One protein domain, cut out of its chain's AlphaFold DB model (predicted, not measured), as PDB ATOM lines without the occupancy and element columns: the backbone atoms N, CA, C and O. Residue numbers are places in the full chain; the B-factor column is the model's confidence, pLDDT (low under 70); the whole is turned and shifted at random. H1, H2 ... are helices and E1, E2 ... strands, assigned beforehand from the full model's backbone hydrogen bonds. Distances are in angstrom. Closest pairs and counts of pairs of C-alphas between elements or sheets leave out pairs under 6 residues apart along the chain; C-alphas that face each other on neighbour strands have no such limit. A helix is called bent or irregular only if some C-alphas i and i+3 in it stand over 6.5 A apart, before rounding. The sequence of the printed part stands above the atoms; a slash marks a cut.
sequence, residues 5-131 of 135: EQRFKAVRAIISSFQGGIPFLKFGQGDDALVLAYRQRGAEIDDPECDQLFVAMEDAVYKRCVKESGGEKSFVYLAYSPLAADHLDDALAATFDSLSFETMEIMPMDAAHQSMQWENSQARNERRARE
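This is residues 5 to 131 of the 135 residues of an uncharacterized protein of Rhizobium sp. MHM7A (UniProt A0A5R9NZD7). A strongly twisted, curled sheet of four strands has three helices over one face, making two layers, a sheet and a layer of helices. The long helix H3 runs beside H1 past the edge strand E1, and its residues 120 to 131 stick out from the body; H2 packs on E4, the other edge strand. The printed part has 127 residues, with three named helices and four named strands in the order H1 E1 E2 E3 E4 H2 H3; the class is mixed, helices and strands. The sheet order is E1, E2, E3, E4, all antiparallel. The whole is compact, with a radius of gyration of the C-alphas of 15.3 A and spans of 47 by 40 by 28 A.

The strands E1, residues 25 to 27, E2, residues 34 to 39, E3, residues 60 to 69, and E4, residues 72 to 82, form a meander, each strand the antiparallel neighbour of the one before. In the hairpin E1 and E2, N 25 and O 36 are within hydrogen-bond range at 2.9 A. In the hairpin E2 and E3, N 62 and O 37 are 2.8 A apart. In the hairpin E3 and E4, N 65 and O 76 are 2.8 A apart, and E3 bends by 52 degrees at residue 66. H1, residues 5 to 19, is on the sheet, over E2, and the C-alphas of Phe 18 and Tyr 38, their closest, are 6.4 A apart. H2, residues 85 to 98, is on the sheet, over E4, at a height over the sheet of 6.8 A; its closest C-alphas to E4 are those of Ala 91 and Ser 81, 5.9 A. H3, residues 101 to 131, is on the sheet too, its closest C-alphas to E1 being those of Met 107 and Phe 27, 6.8 A. H3 touches H1 with residues 104 to 115 alone, at a shallow tilt of 14 degrees, the same way; the closest C-alphas are those of Pro 108 and Ala 10, 5.3 A. H2 touches H1 at a steep tilt of 58 degrees, opposite ways, closest at the C-alphas of Asp 89 and Val 11, 6.2 A. Every O i to N i+4 pair is within hydrogen-bond range in H1, against 6 of 10 in H2 and 25 of 27 in H3.

E3 is 25.6 A long and E4 30.1 A, from C-alpha 72 at (135.632, 39.975, 124.436); E2 is 16.4 A and E1 6.7 A. H1 is 21.1 A long, from C-alpha 5 at (97.952, 32.037, 131.183). H2 is 20.8 A long and only just irregular, with C-alphas 91 and 94 6.9 A apart. H3 is 46.0 A long, to C-alpha 131 at (123.510, -1.241, 112.097), and irregular, with C-alphas 105 and 108 7.1 A apart and a kink of 38 degrees near residue 108.

The C-alphas farthest apart, those of Gly 70 and Glu 131, are 49.2 A apart. The printed part has no cut. The link from E2 to E3, residues 40 to 59, is long; within it residues 44 to 45 pair antiparallel with residues 54 to 55. The mean pLDDT of the printed part is 82.0, and residues 81 to 95 and 97 to 98 are under 70.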
ATOM      1  N   GLU A   5      98.231  33.299 131.874       81.56
ATOM      2  CA  GLU A   5      97.952  32.037 131.183       81.56
ATOM      3  C   GLU A   5      99.042  31.677 130.158       81.56
ATOM      4  O   GLU A   5      99.438  30.514 130.057       81.56
ATOM      5  N   GLN A   6      99.554  32.661 129.411       77.31
ATOM      6  CA  GLN A   6     100.643  32.448 128.451       77.31
ATOM      7  C   GLN A   6     101.936  32.026 129.154       77.31
ATOM      8  O   GLN A   6     102.577  31.069 128.718       77.31
ATOM      9  N   ARG A   7     102.281  32.681 130.271       77.00
ATOM     10  CA  ARG A   7     103.441  32.303 131.096       77.00
ATOM     11  C   ARG A   7     103.318  30.864 131.577       77.00
ATOM     12  O   ARG A   7     104.202  30.056 131.311       77.00
ATOM     13  N   PHE A   8     102.171  30.508 132.149       79.25
ATOM     14  CA  PHE A   8     101.920  29.155 132.636       79.25
ATOM     15  C   PHE A   8     102.062  28.090 131.535       79.25
ATOM     16  O   PHE A   8     102.679  27.043 131.747       79.25
ATOM     17  N   LYS A   9     101.536  28.351 130.330       81.81
ATOM     18  CA  LYS A   9     101.689  27.443 129.178       81.81
ATOM     19  C   LYS A   9     103.154  27.297 128.751       81.81
ATOM     20  O   LYS A   9     103.586  26.173 128.498       81.81
ATOM     21  N   ALA A  10     103.914  28.392 128.713       80.56
ATOM     22  CA  ALA A  10     105.336  28.380 128.371       80.56
ATOM     23  C   ALA A  10     106.175  27.594 129.396       80.56
ATOM     24  O   ALA A  10     106.925  26.696 129.010       80.56
ATOM     25  N   VAL A  11     105.984  27.844 130.699       80.81
ATOM     26  CA  VAL A  11     106.670  27.109 131.781       80.81
ATOM     27  C   VAL A  11     106.411  25.610 131.666       80.81
ATOM     28  O   VAL A  11     107.346  24.809 131.686       80.81
ATOM     29  N   ARG A  12     105.146  25.208 131.493       82.44
ATOM     30  CA  ARG A  12     104.792  23.789 131.372       82.44
ATOM     31  C   ARG A  12     105.431  23.125 130.158       82.44
ATOM     32  O   ARG A  12     105.862  21.979 130.268       82.44
ATOM     33  N   ALA A  13     105.510  23.825 129.027       83.88
ATOM     34  CA  ALA A  13     106.159  23.306 127.829       83.88
ATOM     35  C   ALA A  13     107.668  23.089 128.047       83.88
ATOM     36  O   ALA A  13     108.193  22.037 127.678       83.88
ATOM     37  N   ILE A  14     108.347  24.031 128.710       84.56
ATOM     38  CA  ILE A  14     109.770  23.925 129.068       84.56
ATOM     39  C   ILE A  14     110.012  22.733 130.003       84.56
ATOM     40  O   ILE A  14     110.876  21.900 129.735       84.56
ATOM     41  N   ILE A  15     109.216  22.603 131.068       82.00
ATOM     42  CA  ILE A  15     109.348  21.502 132.035       82.00
ATOM     43  C   ILE A  15     109.130  20.152 131.351       82.00
ATOM     44  O   ILE A  15     109.953  19.250 131.500       82.00
ATOM     45  N   SER A  16     108.055  20.022 130.568       84.94
ATOM     46  CA  SER A  16     107.748  18.786 129.842       84.94
ATOM     47  C   SER A  16     108.872  18.390 128.883       84.94
ATOM     48  O   SER A  16     109.165  17.208 128.731       84.94
ATOM     49  N   SER A  17     109.509  19.374 128.249       87.25
ATOM     50  CA  SER A  17     110.625  19.172 127.324       87.25
ATOM     51  C   SER A  17     111.871  18.637 128.043       87.25
ATOM     52  O   SER A  17     112.476  17.660 127.602       87.25
ATOM     53  N   PHE A  18     112.218  19.198 129.205       86.88
ATOM     54  CA  PHE A  18     113.324  18.683 130.020       86.88
ATOM     55  C   PHE A  18     113.034  17.304 130.617       86.88
ATOM     56  O   PHE A  18     113.923  16.454 130.642       86.88
ATOM     57  N   GLN A  19     111.794  17.037 131.033       83.69
ATOM     58  CA  GLN A  19     111.366  15.697 131.461       83.69
ATOM     59  C   GLN A  19     111.460  14.666 130.324       83.69
ATOM     60  O   GLN A  19     111.727  13.497 130.585       83.69
ATOM     61  N   GLY A  20     111.313  15.105 129.070       82.56
ATOM     62  CA  GLY A  20     111.578  14.309 127.869       82.56
ATOM     63  C   GLY A  20     113.066  14.065 127.572       82.56
ATOM     64  O   GLY A  20     113.392  13.417 126.581       82.56
ATOM     65  N   GLY A  21     113.983  14.569 128.406       84.00
ATOM     66  CA  GLY A  21     115.424  14.345 128.272       84.00
ATOM     67  C   GLY A  21     116.112  15.243 127.243       84.00
ATOM     68  O   GLY A  21     117.198  14.909 126.768       84.00
ATOM     69  N   ILE A  22     115.494  16.364 126.870       88.50
ATOM     70  CA  ILE A  22     116.090  17.324 125.939       88.50
ATOM     71  C   ILE A  22     117.187  18.107 126.672       88.50
ATOM     72  O   ILE A  22     116.916  18.693 127.720       88.50
ATOM     73  N   PRO A  23     118.423  18.152 126.152       85.12
ATOM     74  CA  PRO A  23     119.548  18.731 126.881       85.12
ATOM     75  C   PRO A  23     119.529  20.264 126.902       85.12
ATOM     76  O   PRO A  23     120.023  20.855 127.866       85.12
ATOM     77  N   PHE A  24     118.976  20.889 125.860       90.06
ATOM     78  CA  PHE A  24     118.925  22.336 125.678       90.06
ATOM     79  C   PHE A  24     117.632  22.751 124.981       90.06
ATOM     80  O   PHE A  24     117.200  22.097 124.033       90.06
ATOM     81  N   LEU A  25     117.062  23.870 125.412       90.19
ATOM     82  CA  LEU A  25     115.984  24.562 124.715       90.19
ATOM     83  C   LEU A  25     116.475  25.940 124.300       90.19
ATOM     84  O   LEU A  25     116.989  26.678 125.139       90.19
ATOM     85  N   LYS A  26     116.310  26.281 123.023       90.25
ATOM     86  CA  LYS A  26     116.677  27.583 122.463       90.25
ATOM     87  C   LYS A  26     115.437  28.266 121.901       90.25
ATOM     88  O   LYS A  26     114.736  27.688 121.075       90.25
ATOM     89  N   PHE A  27     115.186  29.494 122.330       87.00
ATOM     90  CA  PHE A  27     114.088  30.327 121.842       87.00
ATOM     91  C   PHE A  27     114.644  31.635 121.284       87.00
ATOM     92  O   PHE A  27     115.455  32.292 121.935       87.00
ATOM     93  N   GLY A  28     114.211  32.020 120.085       83.50
ATOM     94  CA  GLY A  28     114.773  33.165 119.365       83.50
ATOM     95  C   GLY A  28     116.065  32.842 118.601       83.50
ATOM     96  O   GLY A  28     116.416  31.680 118.386       83.50
ATOM     97  N   GLN A  29     116.756  33.885 118.138       81.06
ATOM     98  CA  GLN A  29     117.936  33.785 117.269       81.06
ATOM     99  C   GLN A  29     119.068  34.704 117.745       81.06
ATOM    100  O   GLN A  29     118.822  35.677 118.450       81.06
ATOM    101  N   GLY A  30     120.301  34.399 117.327       80.12
ATOM    102  CA  GLY A  30     121.492  35.186 117.665       80.12
ATOM    103  C   GLY A  30     121.897  35.106 119.140       80.12
ATOM    104  O   GLY A  30     121.537  34.155 119.839       80.12
ATOM    105  N   ASP A  31     122.648  36.115 119.585       76.06
ATOM    106  CA  ASP A  31     123.175  36.237 120.955       76.06
ATOM    107  C   ASP A  31     122.067  36.491 121.991       76.06
ATOM    108  O   ASP A  31     122.218  36.132 123.158       76.06
ATOM    109  N   ASP A  32     120.933  37.047 121.552       75.75
ATOM    110  CA  ASP A  32     119.765  37.347 122.391       75.75
ATOM    111  C   ASP A  32     118.838  36.136 122.588       75.75
ATOM    112  O   ASP A  32     117.819  36.221 123.280       75.75
ATOM    113  N   ALA A  33     119.161  34.996 121.970       83.50
ATOM    114  CA  ALA A  33     118.366  33.790 122.113       83.50
ATOM    115  C   ALA A  33     118.351  33.316 123.575       83.50
ATOM    116  O   ALA A  33     119.392  33.130 124.212       83.50
ATOM    117  N   LEU A  34     117.157  33.037 124.093       85.38
ATOM    118  CA  LEU A  34     116.996  32.409 125.394       85.38
ATOM    119  C   LEU A  34     117.398  30.939 125.276       85.38
ATOM    120  O   LEU A  34     116.671  30.147 124.677       85.38
ATOM    121  N   VAL A  35     118.534  30.576 125.870       89.50
ATOM    122  CA  VAL A  35     118.992  29.185 125.946       89.50
ATOM    123  C   VAL A  35     118.904  28.690 127.383       89.50
ATOM    124  O   VAL A  35     119.493  29.276 128.295       89.50
ATOM    125  N   LEU A  36     118.164  27.600 127.572       89.69
ATOM    126  CA  LEU A  36     117.942  26.950 128.856       89.69
ATOM    127  C   LEU A  36     118.488  25.522 128.831       89.69
ATOM    128  O   LEU A  36     118.308  24.801 127.850       89.69
ATOM    129  N   ALA A  37     119.099  25.097 129.931       90.38
ATOM    130  CA  ALA A  37     119.594  23.740 130.124       90.38
ATOM    131  C   ALA A  37     119.174  23.221 131.499       90.38
ATOM    132  O   ALA A  37     119.450  23.868 132.504       90.38
ATOM    133  N   TYR A  38     118.554  22.046 131.574       88.06
ATOM    134  CA  TYR A  38     118.381  21.363 132.856       88.06
ATOM    135  C   TYR A  38     119.592  20.484 133.153       88.06
ATOM    136  O   TYR A  38     119.974  19.667 132.311       88.06
ATOM    137  N   ARG A  39     120.174  20.609 134.347       89.19
ATOM    138  CA  ARG A  39     121.212  19.697 134.829       89.19
ATOM    139  C   ARG A  39     120.998  19.318 136.282       89.19
ATOM    140  O   ARG A  39     120.613  20.144 137.106       89.19
ATOM    141  N   GLN A  40     121.314  18.061 136.568       88.31
ATOM    142  CA  GLN A  40     121.535  17.584 137.924       88.31
ATOM    143  C   GLN A  40     122.906  18.042 138.418       88.31
ATOM    144  O   GLN A  40     123.830  18.248 137.627       88.31
ATOM    145  N   ARG A  41     123.055  18.156 139.731       89.50
ATOM    146  CA  ARG A  41     124.304  18.473 140.405       89.50
ATOM    147  C   ARG A  41     125.428  17.550 139.939       89.50
ATOM    148  O   ARG A  41     125.296  16.328 139.944       89.50
ATOM    149  N   GLY A  42     126.560  18.152 139.595       89.38
ATOM    150  CA  GLY A  42     127.748  17.466 139.101       89.38
ATOM    151  C   GLY A  42     127.703  17.119 137.613       89.38
ATOM    152  O   GLY A  42     128.725  16.694 137.084       89.38
ATOM    153  N   ALA A  43     126.572  17.312 136.926       91.06
ATOM    154  CA  ALA A  43     126.501  17.126 135.484       91.06
ATOM    155  C   ALA A  43     127.097  18.326 134.739       91.06
ATOM    156  O   ALA A  43     126.975  19.479 135.161       91.06
ATOM    157  N   GLU A  44     127.713  18.044 133.597       91.31
ATOM    158  CA  GLU A  44     128.347  19.049 132.753       91.31
ATOM    159  C   GLU A  44     127.333  19.705 131.799       91.31
ATOM    160  O   GLU A  44     126.430  19.064 131.244       91.31
ATOM    161  N   ILE A  45     127.483  21.011 131.598       89.81
ATOM    162  CA  ILE A  45     126.875  21.770 130.512       89.81
ATOM    163  C   ILE A  45     127.951  21.946 129.446       89.81
ATOM    164  O   ILE A  45     128.802  22.829 129.540       89.81
ATOM    165  N   ASP A  46     127.901  21.064 128.455       86.62
ATOM    166  CA  ASP A  46     128.747  21.106 127.266       86.62
ATOM    167  C   ASP A  46     128.029  21.916 126.169       86.62
ATOM    168  O   ASP A  46     127.207  21.379 125.420       86.62
ATOM    169  N   ASP A  47     128.247  23.236 126.167       84.81
ATOM    170  CA  ASP A  47     127.825  24.151 125.096       84.81
ATOM    171  C   ASP A  47     129.080  24.610 124.329       84.81
ATOM    172  O   ASP A  47     129.931  25.274 124.924       84.81
ATOM    173  N   PRO A  48     129.207  24.305 123.022       80.25
ATOM    174  CA  PRO A  48     130.336  24.739 122.198       80.25
ATOM    175  C   PRO A  48     130.525  26.260 122.118       80.25
ATOM    176  O   PRO A  48     131.602  26.713 121.736       80.25
ATOM    177  N   GLU A  49     129.486  27.045 122.413       79.81
ATOM    178  CA  GLU A  49     129.561  28.508 122.463       79.81
ATOM    179  C   GLU A  49     130.168  29.020 123.789       79.81
ATOM    180  O   GLU A  49     130.498  30.200 123.902       79.81
ATOM    181  N   CYS A  50     130.340  28.164 124.799       80.06
ATOM    182  CA  CYS A  50     130.997  28.513 126.054       80.06
ATOM    183  C   CYS A  50     132.501  28.209 126.002       80.06
ATOM    184  O   CYS A  50     132.919  27.098 125.692       80.06
ATOM    185  N   ASP A  51     133.323  29.171 126.428       73.00
ATOM    186  CA  ASP A  51     134.787  29.007 126.481       73.00
ATOM    187  C   ASP A  51     135.246  27.955 127.508       73.00
ATOM    188  O   ASP A  51     136.409  27.547 127.528       73.00
ATOM    189  N   GLN A  52     134.363  27.584 128.439       76.50
ATOM    190  CA  GLN A  52     134.669  26.732 129.580       76.50
ATOM    191  C   GLN A  52     133.571  25.698 129.789       76.50
ATOM    192  O   GLN A  52     132.382  26.012 129.711       76.50
ATOM    193  N   LEU A  53     133.990  24.483 130.143       81.25
ATOM    194  CA  LEU A  53     133.095  23.441 130.621       81.25
ATOM    195  C   LEU A  53     132.471  23.885 131.946       81.25
ATOM    196  O   LEU A  53     133.180  24.163 132.917       81.25
ATOM    197  N   PHE A  54     131.145  23.943 131.993       88.62
ATOM    198  CA  PHE A  54     130.428  24.365 133.186       88.62
ATOM    199  C   PHE A  54     129.858  23.154 133.921       88.62
ATOM    200  O   PHE A  54     129.167  22.333 133.326       88.62
ATOM    201  N   VAL A  55     130.114  23.046 135.224       89.44
ATOM    202  CA  VAL A  55     129.577  21.963 136.061       89.44
ATOM    203  C   VAL A  55     128.428  22.502 136.900       89.44
ATOM    204  O   VAL A  55     128.575  23.496 137.611       89.44
ATOM    205  N   ALA A  56     127.280  21.833 136.835       88.88
ATOM    206  CA  ALA A  56     126.111  22.188 137.620       88.88
ATOM    207  C   ALA A  56     126.389  22.035 139.123       88.88
ATOM    208  O   ALA A  56     126.740  20.957 139.610       88.88
ATOM    209  N   MET A  57     126.207  23.118 139.877       86.88
ATOM    210  CA  MET A  57     126.440  23.139 141.326       86.88
ATOM    211  C   MET A  57     125.274  22.521 142.109       86.88
ATOM    212  O   MET A  57     125.473  21.969 143.193       86.88
ATOM    213  N   GLU A  58     124.074  22.579 141.534       86.44
ATOM    214  CA  GLU A  58     122.819  22.062 142.078       86.44
ATOM    215  C   GLU A  58     121.883  21.567 140.961       86.44
ATOM    216  O   GLU A  58     122.117  21.841 139.778       86.44
ATOM    217  N   ASP A  59     120.825  20.849 141.346       86.06
ATOM    218  CA  ASP A  59     119.765  20.393 140.442       86.06
ATOM    219  C   ASP A  59     118.905  21.587 140.011       86.06
ATOM    220  O   ASP A  59     118.008  22.014 140.739       86.06
ATOM    221  N   ALA A  60     119.173  22.139 138.829       85.88
ATOM    222  CA  ALA A  60     118.552  23.384 138.398       85.88
ATOM    223  C   ALA A  60     118.407  23.505 136.881       85.88
ATOM    224  O   ALA A  60     119.104  22.858 136.093       85.88
ATOM    225  N   VAL A  61     117.501  24.391 136.471       86.31
ATOM    226  CA  VAL A  61     117.529  24.975 135.129       86.31
ATOM    227  C   VAL A  61     118.550  26.102 135.132       86.31
ATOM    228  O   VAL A  61     118.498  26.993 135.975       86.31
ATOM    229  N   TYR A  62     119.461  26.067 134.173       88.25
ATOM    230  CA  TYR A  62     120.488  27.067 133.944       88.25
ATOM    231  C   TYR A  62     120.139  27.879 132.699       88.25
ATOM    232  O   TYR A  62     119.701  27.322 131.690       88.25
ATOM    233  N   LYS A  63     120.360  29.192 132.763       87.88
ATOM    234  CA  LYS A  63     120.184  30.120 131.642       87.88
ATOM    235  C   LYS A  63     121.547  30.520 131.092       87.88
ATOM    236  O   LYS A  63     122.438  30.868 131.870       87.88
ATOM    237  N   ARG A  64     121.686  30.517 129.766       89.62
ATOM    238  CA  ARG A  64     122.853  31.082 129.086       89.62
ATOM    239  C   ARG A  64     122.783  32.605 129.120       89.62
ATOM    240  O   ARG A  64     121.777  33.200 128.734       89.62
ATOM    241  N   CYS A  65     123.859  33.222 129.574       86.44
ATOM    242  CA  CYS A  65     124.020  34.659 129.694       86.44
ATOM    243  C   CYS A  65     125.254  35.097 128.910       86.44
ATOM    244  O   CYS A  65     126.263  34.391 128.883       86.44
ATOM    245  N   VAL A  66     125.178  36.283 128.312       87.38
ATOM    246  CA  VAL A  66     126.341  36.932 127.706       87.38
ATOM    247  C   VAL A  66     127.249  37.442 128.823       87.38
ATOM    248  O   VAL A  66     126.797  38.097 129.764       87.38
ATOM    249  N   LYS A  67     128.537  37.137 128.715       85.94
ATOM    250  CA  LYS A  67     129.609  37.645 129.560       85.94
ATOM    251  C   LYS A  67     130.500  38.533 128.702       85.94
ATOM    252  O   LYS A  67     131.065  38.080 127.713       85.94
ATOM    253  N   GLU A  68     130.655  39.783 129.114       87.88
ATOM    254  CA  GLU A  68     131.617  40.705 128.510       87.88
ATOM    255  C   GLU A  68     132.811  40.863 129.454       87.88
ATOM    256  O   GLU A  68     132.653  41.221 130.625       87.88
ATOM    257  N   SER A  69     134.021  40.565 128.979       81.75
ATOM    258  CA  SER A  69     135.249  40.706 129.765       81.75
ATOM    259  C   SER A  69     136.395  41.175 128.881       81.75
ATOM    260  O   SER A  69     136.682  40.566 127.860       81.75
ATOM    261  N   GLY A  70     137.041  42.289 129.241       80.88
ATOM    262  CA  GLY A  70     138.198  42.800 128.490       80.88
ATOM    263  C   GLY A  70     137.911  43.210 127.037       80.88
ATOM    264  O   GLY A  70     138.851  43.349 126.264       80.88
ATOM    265  N   GLY A  71     136.642  43.415 126.665       82.62
ATOM    266  CA  GLY A  71     136.222  43.687 125.285       82.62
ATOM    267  C   GLY A  71     135.882  42.435 124.468       82.62
ATOM    268  O   GLY A  71     135.421  42.568 123.336       82.62
ATOM    269  N   GLU A  72     136.050  41.240 125.037       83.88
ATOM    270  CA  GLU A  72     135.632  39.975 124.436       83.88
ATOM    271  C   GLU A  72     134.256  39.552 124.962       83.88
ATOM    272  O   GLU A  72     133.924  39.749 126.139       83.88
ATOM    273  N   LYS A  73     133.451  38.984 124.062       83.94
ATOM    274  CA  LYS A  73     132.141  38.409 124.361       83.94
ATOM    275  C   LYS A  73     132.259  36.896 124.427       83.94
ATOM    276  O   LYS A  73     132.749  36.287 123.482       83.94
ATOM    277  N   SER A  74     131.739  36.312 125.496       86.12
ATOM    278  CA  SER A  74     131.522  34.875 125.595       86.12
ATOM    279  C   SER A  74     130.239  34.548 126.346       86.12
ATOM    280  O   SER A  74     129.491  35.448 126.737       86.12
ATOM    281  N   PHE A  75     129.944  33.263 126.519       88.69
ATOM    282  CA  PHE A  75     128.732  32.812 127.192       88.69
ATOM    283  C   PHE A  75     129.046  32.091 128.503       88.69
ATOM    284  O   PHE A  75     130.028  31.361 128.621       88.69
ATOM    285  N   VAL A  76     128.175  32.276 129.493       88.75
ATOM    286  CA  VAL A  76     128.220  31.579 130.784       88.75
ATOM    287  C   VAL A  76     126.829  31.093 131.165       88.75
ATOM    288  O   VAL A  76     125.833  31.736 130.839       88.75
ATOM    289  N   TYR A  77     126.752  29.979 131.885       89.00
ATOM    290  CA  TYR A  77     125.500  29.490 132.449       89.00
ATOM    291  C   TYR A  77     125.354  29.915 133.905       89.00
ATOM    292  O   TYR A  77     126.272  29.757 134.708       89.00
ATOM    293  N   LEU A  78     124.183  30.438 134.254       85.81
ATOM    294  CA  LEU A  78     123.829  30.772 135.630       85.81
ATOM    295  C   LEU A  78     122.622  29.949 136.061       85.81
ATOM    296  O   LEU A  78     121.662  29.807 135.298       85.81
ATOM    297  N   ALA A  79     122.689  29.406 137.279       82.75
ATOM    298  CA  ALA A  79     121.567  28.710 137.890       82.75
ATOM    299  C   ALA A  79     120.388  29.677 137.984       82.75
ATOM    300  O   ALA A  79     120.523  30.808 138.453       82.75
ATOM    301  N   TYR A  80     119.256  29.237 137.461       75.50
ATOM    302  CA  TYR A  80     118.086  30.071 137.273       75.50
ATOM    303  C   TYR A  80     116.955  29.655 138.214       75.50
ATOM    304  O   TYR A  80     116.279  30.514 138.768       75.50
ATOM    305  N   SER A  81     116.771  28.350 138.440       69.62
ATOM    306  CA  SER A  81     115.824  27.835 139.436       69.62
ATOM    307  C   SER A  81     116.131  26.382 139.808       69.62
ATOM    308  O   SER A  81     116.340  25.582 138.886       69.62
ATOM    309  N   PRO A  82     116.130  26.012 141.105       65.00
ATOM    310  CA  PRO A  82     116.161  24.616 141.521       65.00
ATOM    311  C   PRO A  82     114.858  23.933 141.093       65.00
ATOM    312  O   PRO A  82     113.771  24.496 141.231       65.00
ATOM    313  N   LEU A  83     114.949  22.732 140.523       59.78
ATOM    314  CA  LEU A  83     113.844  22.141 139.765       59.78
ATOM    315  C   LEU A  83     112.766  21.497 140.653       59.78
ATOM    316  O   LEU A  83     112.586  20.284 140.679       59.78
ATOM    317  N   ALA A  84     111.992  22.336 141.332       54.97
ATOM    318  CA  ALA A  84     110.582  22.075 141.579       54.97
ATOM    319  C   ALA A  84     109.787  22.946 140.597       54.97
ATOM    320  O   ALA A  84     110.035  24.147 140.478       54.97
ATOM    321  N   ALA A  85     108.860  22.334 139.853       54.12
ATOM    322  CA  ALA A  85     108.026  23.004 138.846       54.12
ATOM    323  C   ALA A  85     107.357  24.292 139.375       54.12
ATOM    324  O   ALA A  85     107.124  25.238 138.626       54.12
ATOM    325  N   ASP A  86     107.125  24.313 140.682       53.75
ATOM    326  CA  ASP A  86     106.463  25.322 141.492       53.75
ATOM    327  C   ASP A  86     107.274  26.631 141.607       53.75
ATOM    328  O   ASP A  86     106.698  27.681 141.870       53.75
ATOM    329  N   HIS A  87     108.593  26.593 141.369       57.44
ATOM    330  CA  HIS A  87     109.491  27.757 141.466       57.44
ATOM    331  C   HIS A  87     110.035  28.237 140.116       57.44
ATOM    332  O   HIS A  87     110.762  29.230 140.043       57.44
ATOM    333  N   LEU A  88     109.709  27.536 139.029       65.19
ATOM    334  CA  LEU A  88     110.155  27.905 137.688       65.19
ATOM    335  C   LEU A  88     109.347  29.070 137.115       65.19
ATOM    336  O   LEU A  88     109.914  29.862 136.371       65.19
ATOM    337  N   ASP A  89     108.070  29.206 137.485       63.88
ATOM    338  CA  ASP A  89     107.229  30.333 137.058       63.88
ATOM    339  C   ASP A  89     107.750  31.656 137.638       63.88
ATOM    340  O   ASP A  89     108.047  32.581 136.884       63.88
ATOM    341  N   ASP A  90     108.006  31.706 138.949       65.19
ATOM    342  CA  ASP A  90     108.580  32.885 139.612       65.19
ATOM    343  C   ASP A  90     110.001  33.196 139.126       65.19
ATOM    344  O   ASP A  90     110.340  34.355 138.880       65.19
ATOM    345  N   ALA A  91     110.835  32.166 138.936       64.00
ATOM    346  CA  ALA A  91     112.183  32.355 138.417       64.00
ATOM    347  C   ALA A  91     112.172  32.898 136.981       64.00
ATOM    348  O   ALA A  91     112.928  33.816 136.664       64.00
ATOM    349  N   LEU A  92     111.303  32.367 136.111       68.12
ATOM    350  CA  LEU A  92     111.166  32.786 134.712       68.12
ATOM    351  C   LEU A  92     110.348  34.057 134.529       68.12
ATOM    352  O   LEU A  92     110.483  34.667 133.471       68.12
ATOM    353  N   ALA A  93     109.594  34.517 135.529       66.44
ATOM    354  CA  ALA A  93     108.741  35.698 135.427       66.44
ATOM    355  C   ALA A  93     109.503  36.930 134.922       66.44
ATOM    356  O   ALA A  93     109.073  37.550 133.954       66.44
ATOM    357  N   ALA A  94     110.675  37.234 135.489       63.72
ATOM    358  CA  ALA A  94     111.479  38.385 135.070       63.72
ATOM    359  C   ALA A  94     112.041  38.238 133.643       63.72
ATOM    360  O   ALA A  94     112.075  39.209 132.887       63.72
ATOM    361  N   THR A  95     112.451  37.026 133.240       69.00
ATOM    362  CA  THR A  95     112.869  36.777 131.849       69.00
ATOM    363  C   THR A  95     111.675  36.899 130.907       69.00
ATOM    364  O   THR A  95     111.776  37.586 129.898       69.00
ATOM    365  N   PHE A  96     110.528  36.315 131.239       70.75
ATOM    366  CA  PHE A  96     109.317  36.359 130.419       70.75
ATOM    367  C   PHE A  96     108.702  37.752 130.316       70.75
ATOM    368  O   PHE A  96     108.149  38.088 129.273       70.75
ATOM    369  N   ASP A  97     108.860  38.588 131.339       68.25
ATOM    370  CA  ASP A  97     108.463  39.995 131.293       68.25
ATOM    371  C   ASP A  97     109.314  40.828 130.340       68.25
ATOM    372  O   ASP A  97     108.821  41.807 129.779       68.25
ATOM    373  N   SER A  98     110.564  40.420 130.118       67.56
ATOM    374  CA  SER A  98     111.452  41.054 129.143       67.56
ATOM    375  C   SER A  98     111.258  40.552 127.708       67.56
ATOM    376  O   SER A  98     111.730  41.195 126.772       67.56
ATOM    377  N   LEU A  99     110.559  39.427 127.510       72.25
ATOM    378  CA  LEU A  99     110.308  38.876 126.179       72.25
ATOM    379  C   LEU A  99     109.141  39.578 125.482       72.25
ATOM    380  O   LEU A  99     108.164  40.011 126.098       72.25
ATOM    381  N   SER A 100     109.230  39.650 124.153       74.88
ATOM    382  CA  SER A 100     108.126  40.153 123.341       74.88
ATOM    383  C   SER A 100     106.900  39.240 123.461       74.88
ATOM    384  O   SER A 100     107.016  38.033 123.695       74.88
ATOM    385  N   PHE A 101     105.711  39.818 123.274       72.00
ATOM    386  CA  PHE A 101     104.458  39.059 123.280       72.00
ATOM    387  C   PHE A 101     104.482  37.909 122.261       72.00
ATOM    388  O   PHE A 101     104.113  36.789 122.598       72.00
ATOM    389  N   GLU A 102     104.978  38.181 121.052       76.69
ATOM    390  CA  GLU A 102     105.083  37.200 119.970       76.69
ATOM    391  C   GLU A 102     105.985  36.025 120.369       76.69
ATOM    392  O   GLU A 102     105.591  34.870 120.237       76.69
ATOM    393  N   THR A 103     107.154  36.305 120.959       75.81
ATOM    394  CA  THR A 103     108.078  35.267 121.445       75.81
ATOM    395  C   THR A 103     107.427  34.372 122.500       75.81
ATOM    396  O   THR A 103     107.603  33.158 122.469       75.81
ATOM    397  N   MET A 104     106.651  34.949 123.422       77.19
ATOM    398  CA  MET A 104     105.949  34.191 124.463       77.19
ATOM    399  C   MET A 104     104.814  33.324 123.909       77.19
ATOM    400  O   MET A 104     104.562  32.240 124.431       77.19
ATOM    401  N   GLU A 105     104.131  33.782 122.860       80.69
ATOM    402  CA  GLU A 105     103.037  33.047 122.226       80.69
ATOM    403  C   GLU A 105     103.532  31.827 121.436       80.69
ATOM    404  O   GLU A 105     102.909  30.765 121.490       80.69
ATOM    405  N   ILE A 106     104.674  31.948 120.754       84.81
ATOM    406  CA  ILE A 106     105.243  30.857 119.946       84.81
ATOM    407  C   ILE A 106     106.073  29.861 120.763       84.81
ATOM    408  O   ILE A 106     106.239  28.718 120.343       84.81
ATOM    409  N   MET A 107     106.549  30.250 121.951       84.56
ATOM    410  CA  MET A 107     107.445  29.437 122.783       84.56
ATOM    411  C   MET A 107     106.951  28.000 123.036       84.56
ATOM    412  O   MET A 107     107.756  27.073 122.911       84.56
ATOM    413  N   PRO A 108     105.660  27.745 123.345       84.62
ATOM    414  CA  PRO A 108     105.178  26.376 123.521       84.62
ATOM    415  C   PRO A 108     105.283  25.536 122.241       84.62
ATOM    416  O   PRO A 108     105.590  24.346 122.312       84.62
ATOM    417  N   MET A 109     105.048  26.149 121.075       87.12
ATOM    418  CA  MET A 109     105.181  25.481 119.779       87.12
ATOM    419  C   MET A 109     106.649  25.196 119.456       87.12
ATOM    420  O   MET A 109     106.968  24.081 119.045       87.12
ATOM    421  N   ASP A 110     107.548  26.145 119.721       88.50
ATOM    422  CA  ASP A 110     108.992  25.960 119.545       88.50
ATOM    423  C   ASP A 110     109.546  24.856 120.448       88.50
ATOM    424  O   ASP A 110     110.362  24.047 120.003       88.50
ATOM    425  N   ALA A 111     109.088  24.786 121.700       87.12
ATOM    426  CA  ALA A 111     109.470  23.729 122.630       87.12
ATOM    427  C   ALA A 111     108.995  22.360 122.122       87.12
ATOM    428  O   ALA A 111     109.793  21.434 122.011       87.12
ATOM    429  N   ALA A 112     107.725  22.243 121.721       85.81
ATOM    430  CA  ALA A 112     107.181  21.005 121.163       85.81
ATOM    431  C   ALA A 112     107.912  20.570 119.880       85.81
ATOM    432  O   ALA A 112     108.198  19.385 119.688       85.81
ATOM    433  N   HIS A 113     108.254  21.524 119.015       89.12
ATOM    434  CA  HIS A 113     109.013  21.264 117.800       89.12
ATOM    435  C   HIS A 113     110.429  20.758 118.111       89.12
ATOM    436  O   HIS A 113     110.862  19.767 117.520       89.12
ATOM    437  N   GLN A 114     111.126  21.371 119.073       92.50
ATOM    438  CA  GLN A 114     112.439  20.910 119.538       92.50
ATOM    439  C   GLN A 114     112.369  19.506 120.155       92.50
ATOM    440  O   GLN A 114     113.220  18.670 119.848       92.50
ATOM    441  N   SER A 115     111.321  19.198 120.923       89.00
ATOM    442  CA  SER A 115     111.072  17.848 121.446       89.00
ATOM    443  C   SER A 115     110.930  16.813 120.341       89.00
ATOM    444  O   SER A 115     111.630  15.801 120.336       89.00
ATOM    445  N   MET A 116     110.108  17.108 119.336       89.38
ATOM    446  CA  MET A 116     109.936  16.229 118.183       89.38
ATOM    447  C   MET A 116     111.253  16.040 117.406       89.38
ATOM    448  O   MET A 116     111.555  14.940 116.936       89.38
ATOM    449  N   GLN A 117     112.058  17.094 117.237       91.62
ATOM    450  CA  GLN A 117     113.365  16.991 116.581       91.62
ATOM    451  C   GLN A 117     114.339  16.114 117.374       91.62
ATOM    452  O   GLN A 117     115.046  15.291 116.780       91.62
ATOM    453  N   TRP A 118     114.350  16.254 118.698       90.44
ATOM    454  CA  TRP A 118     115.189  15.467 119.593       90.44
ATOM    455  C   TRP A 118     114.848  13.978 119.535       90.44
ATOM    456  O   TRP A 118     115.731  13.159 119.270       90.44
ATOM    457  N   GLU A 119     113.572  13.621 119.680       88.88
ATOM    458  CA  GLU A 119     113.101  12.232 119.596       88.88
ATOM    459  C   GLU A 119     113.474  11.586 118.255       88.88
ATOM    460  O   GLU A 119     114.002  10.471 118.200       88.88
ATOM    461  N   ASN A 120     113.283  12.318 117.153       89.81
ATOM    462  CA  ASN A 120     113.664  11.855 115.822       89.81
ATOM    463  C   ASN A 120     115.179  11.646 115.681       89.81
ATOM    464  O   ASN A 120     115.613  10.700 115.016       89.81
ATOM    465  N   SER A 121     115.990  12.522 116.279       89.69
ATOM    466  CA  SER A 121     117.451  12.397 116.294       89.69
ATOM    467  C   SER A 121     117.895  11.152 117.065       89.69
ATOM    468  O   SER A 121     118.661  10.344 116.533       89.69
ATOM    469  N   GLN A 122     117.343  10.933 118.262       90.38
ATOM    470  CA  GLN A 122     117.636   9.755 119.081       90.38
ATOM    471  C   GLN A 122     117.267   8.459 118.354       90.38
ATOM    472  O   GLN A 122     118.115   7.582 118.179       90.38
ATOM    473  N   ALA A 123     116.059   8.381 117.786       88.00
ATOM    474  CA  ALA A 123     115.620   7.214 117.023       88.00
ATOM    475  C   ALA A 123     116.532   6.911 115.816       88.00
ATOM    476  O   ALA A 123     116.790   5.747 115.493       88.00
ATOM    477  N   ARG A 124     117.047   7.941 115.130       89.88
ATOM    478  CA  ARG A 124     118.009   7.769 114.026       89.88
ATOM    479  C   ARG A 124     119.372   7.287 114.522       89.88
ATOM    480  O   ARG A 124     119.967   6.417 113.883       89.88
ATOM    481  N   ASN A 125     119.861   7.826 115.635       89.44
ATOM    482  CA  ASN A 125     121.139   7.435 116.226       89.44
ATOM    483  C   ASN A 125     121.112   5.984 116.712       89.44
ATOM    484  O   ASN A 125     122.035   5.229 116.410       89.44
ATOM    485  N   GLU A 126     120.022   5.553 117.344       89.00
ATOM    486  CA  GLU A 126     119.828   4.158 117.742       89.00
ATOM    487  C   GLU A 126     119.840   3.203 116.545       89.00
ATOM    488  O   GLU A 126     120.488   2.156 116.593       89.00
ATOM    489  N   ARG A 127     119.160   3.555 115.443       87.75
ATOM    490  CA  ARG A 127     119.172   2.742 114.213       87.75
ATOM    491  C   ARG A 127     120.591   2.585 113.669       87.75
ATOM    492  O   ARG A 127     121.022   1.462 113.421       87.75
ATOM    493  N   ARG A 128     121.343   3.687 113.570       86.50
ATOM    494  CA  ARG A 128     122.748   3.672 113.128       86.50
ATOM    495  C   ARG A 128     123.637   2.849 114.059       86.50
ATOM    496  O   ARG A 128     124.504   2.123 113.578       86.50
ATOM    497  N   ALA A 129     123.436   2.944 115.373       85.69
ATOM    498  CA  ALA A 129     124.187   2.162 116.349       85.69
ATOM    499  C   ALA A 129     123.932   0.656 116.179       85.69
ATOM    500  O   ALA A 129     124.886  -0.116 116.120       85.69
ATOM    501  N   ARG A 130     122.667   0.247 115.996       83.50
ATOM    502  CA  ARG A 130     122.284  -1.156 115.739       83.50
ATOM    503  C   ARG A 130     122.836  -1.696 114.418       83.50
ATOM    504  O   ARG A 130     123.169  -2.872 114.326       83.50
ATOM    505  N   GLU A 131     122.910  -0.863 113.383       83.38
ATOM    506  CA  GLU A 131     123.510  -1.241 112.097       83.38
ATOM    507  C   GLU A 131     125.029  -1.410 112.202       83.38
ATOM    508  O   GLU A 131     125.583  -2.334 111.608       83.38
TER     509      GLU A 131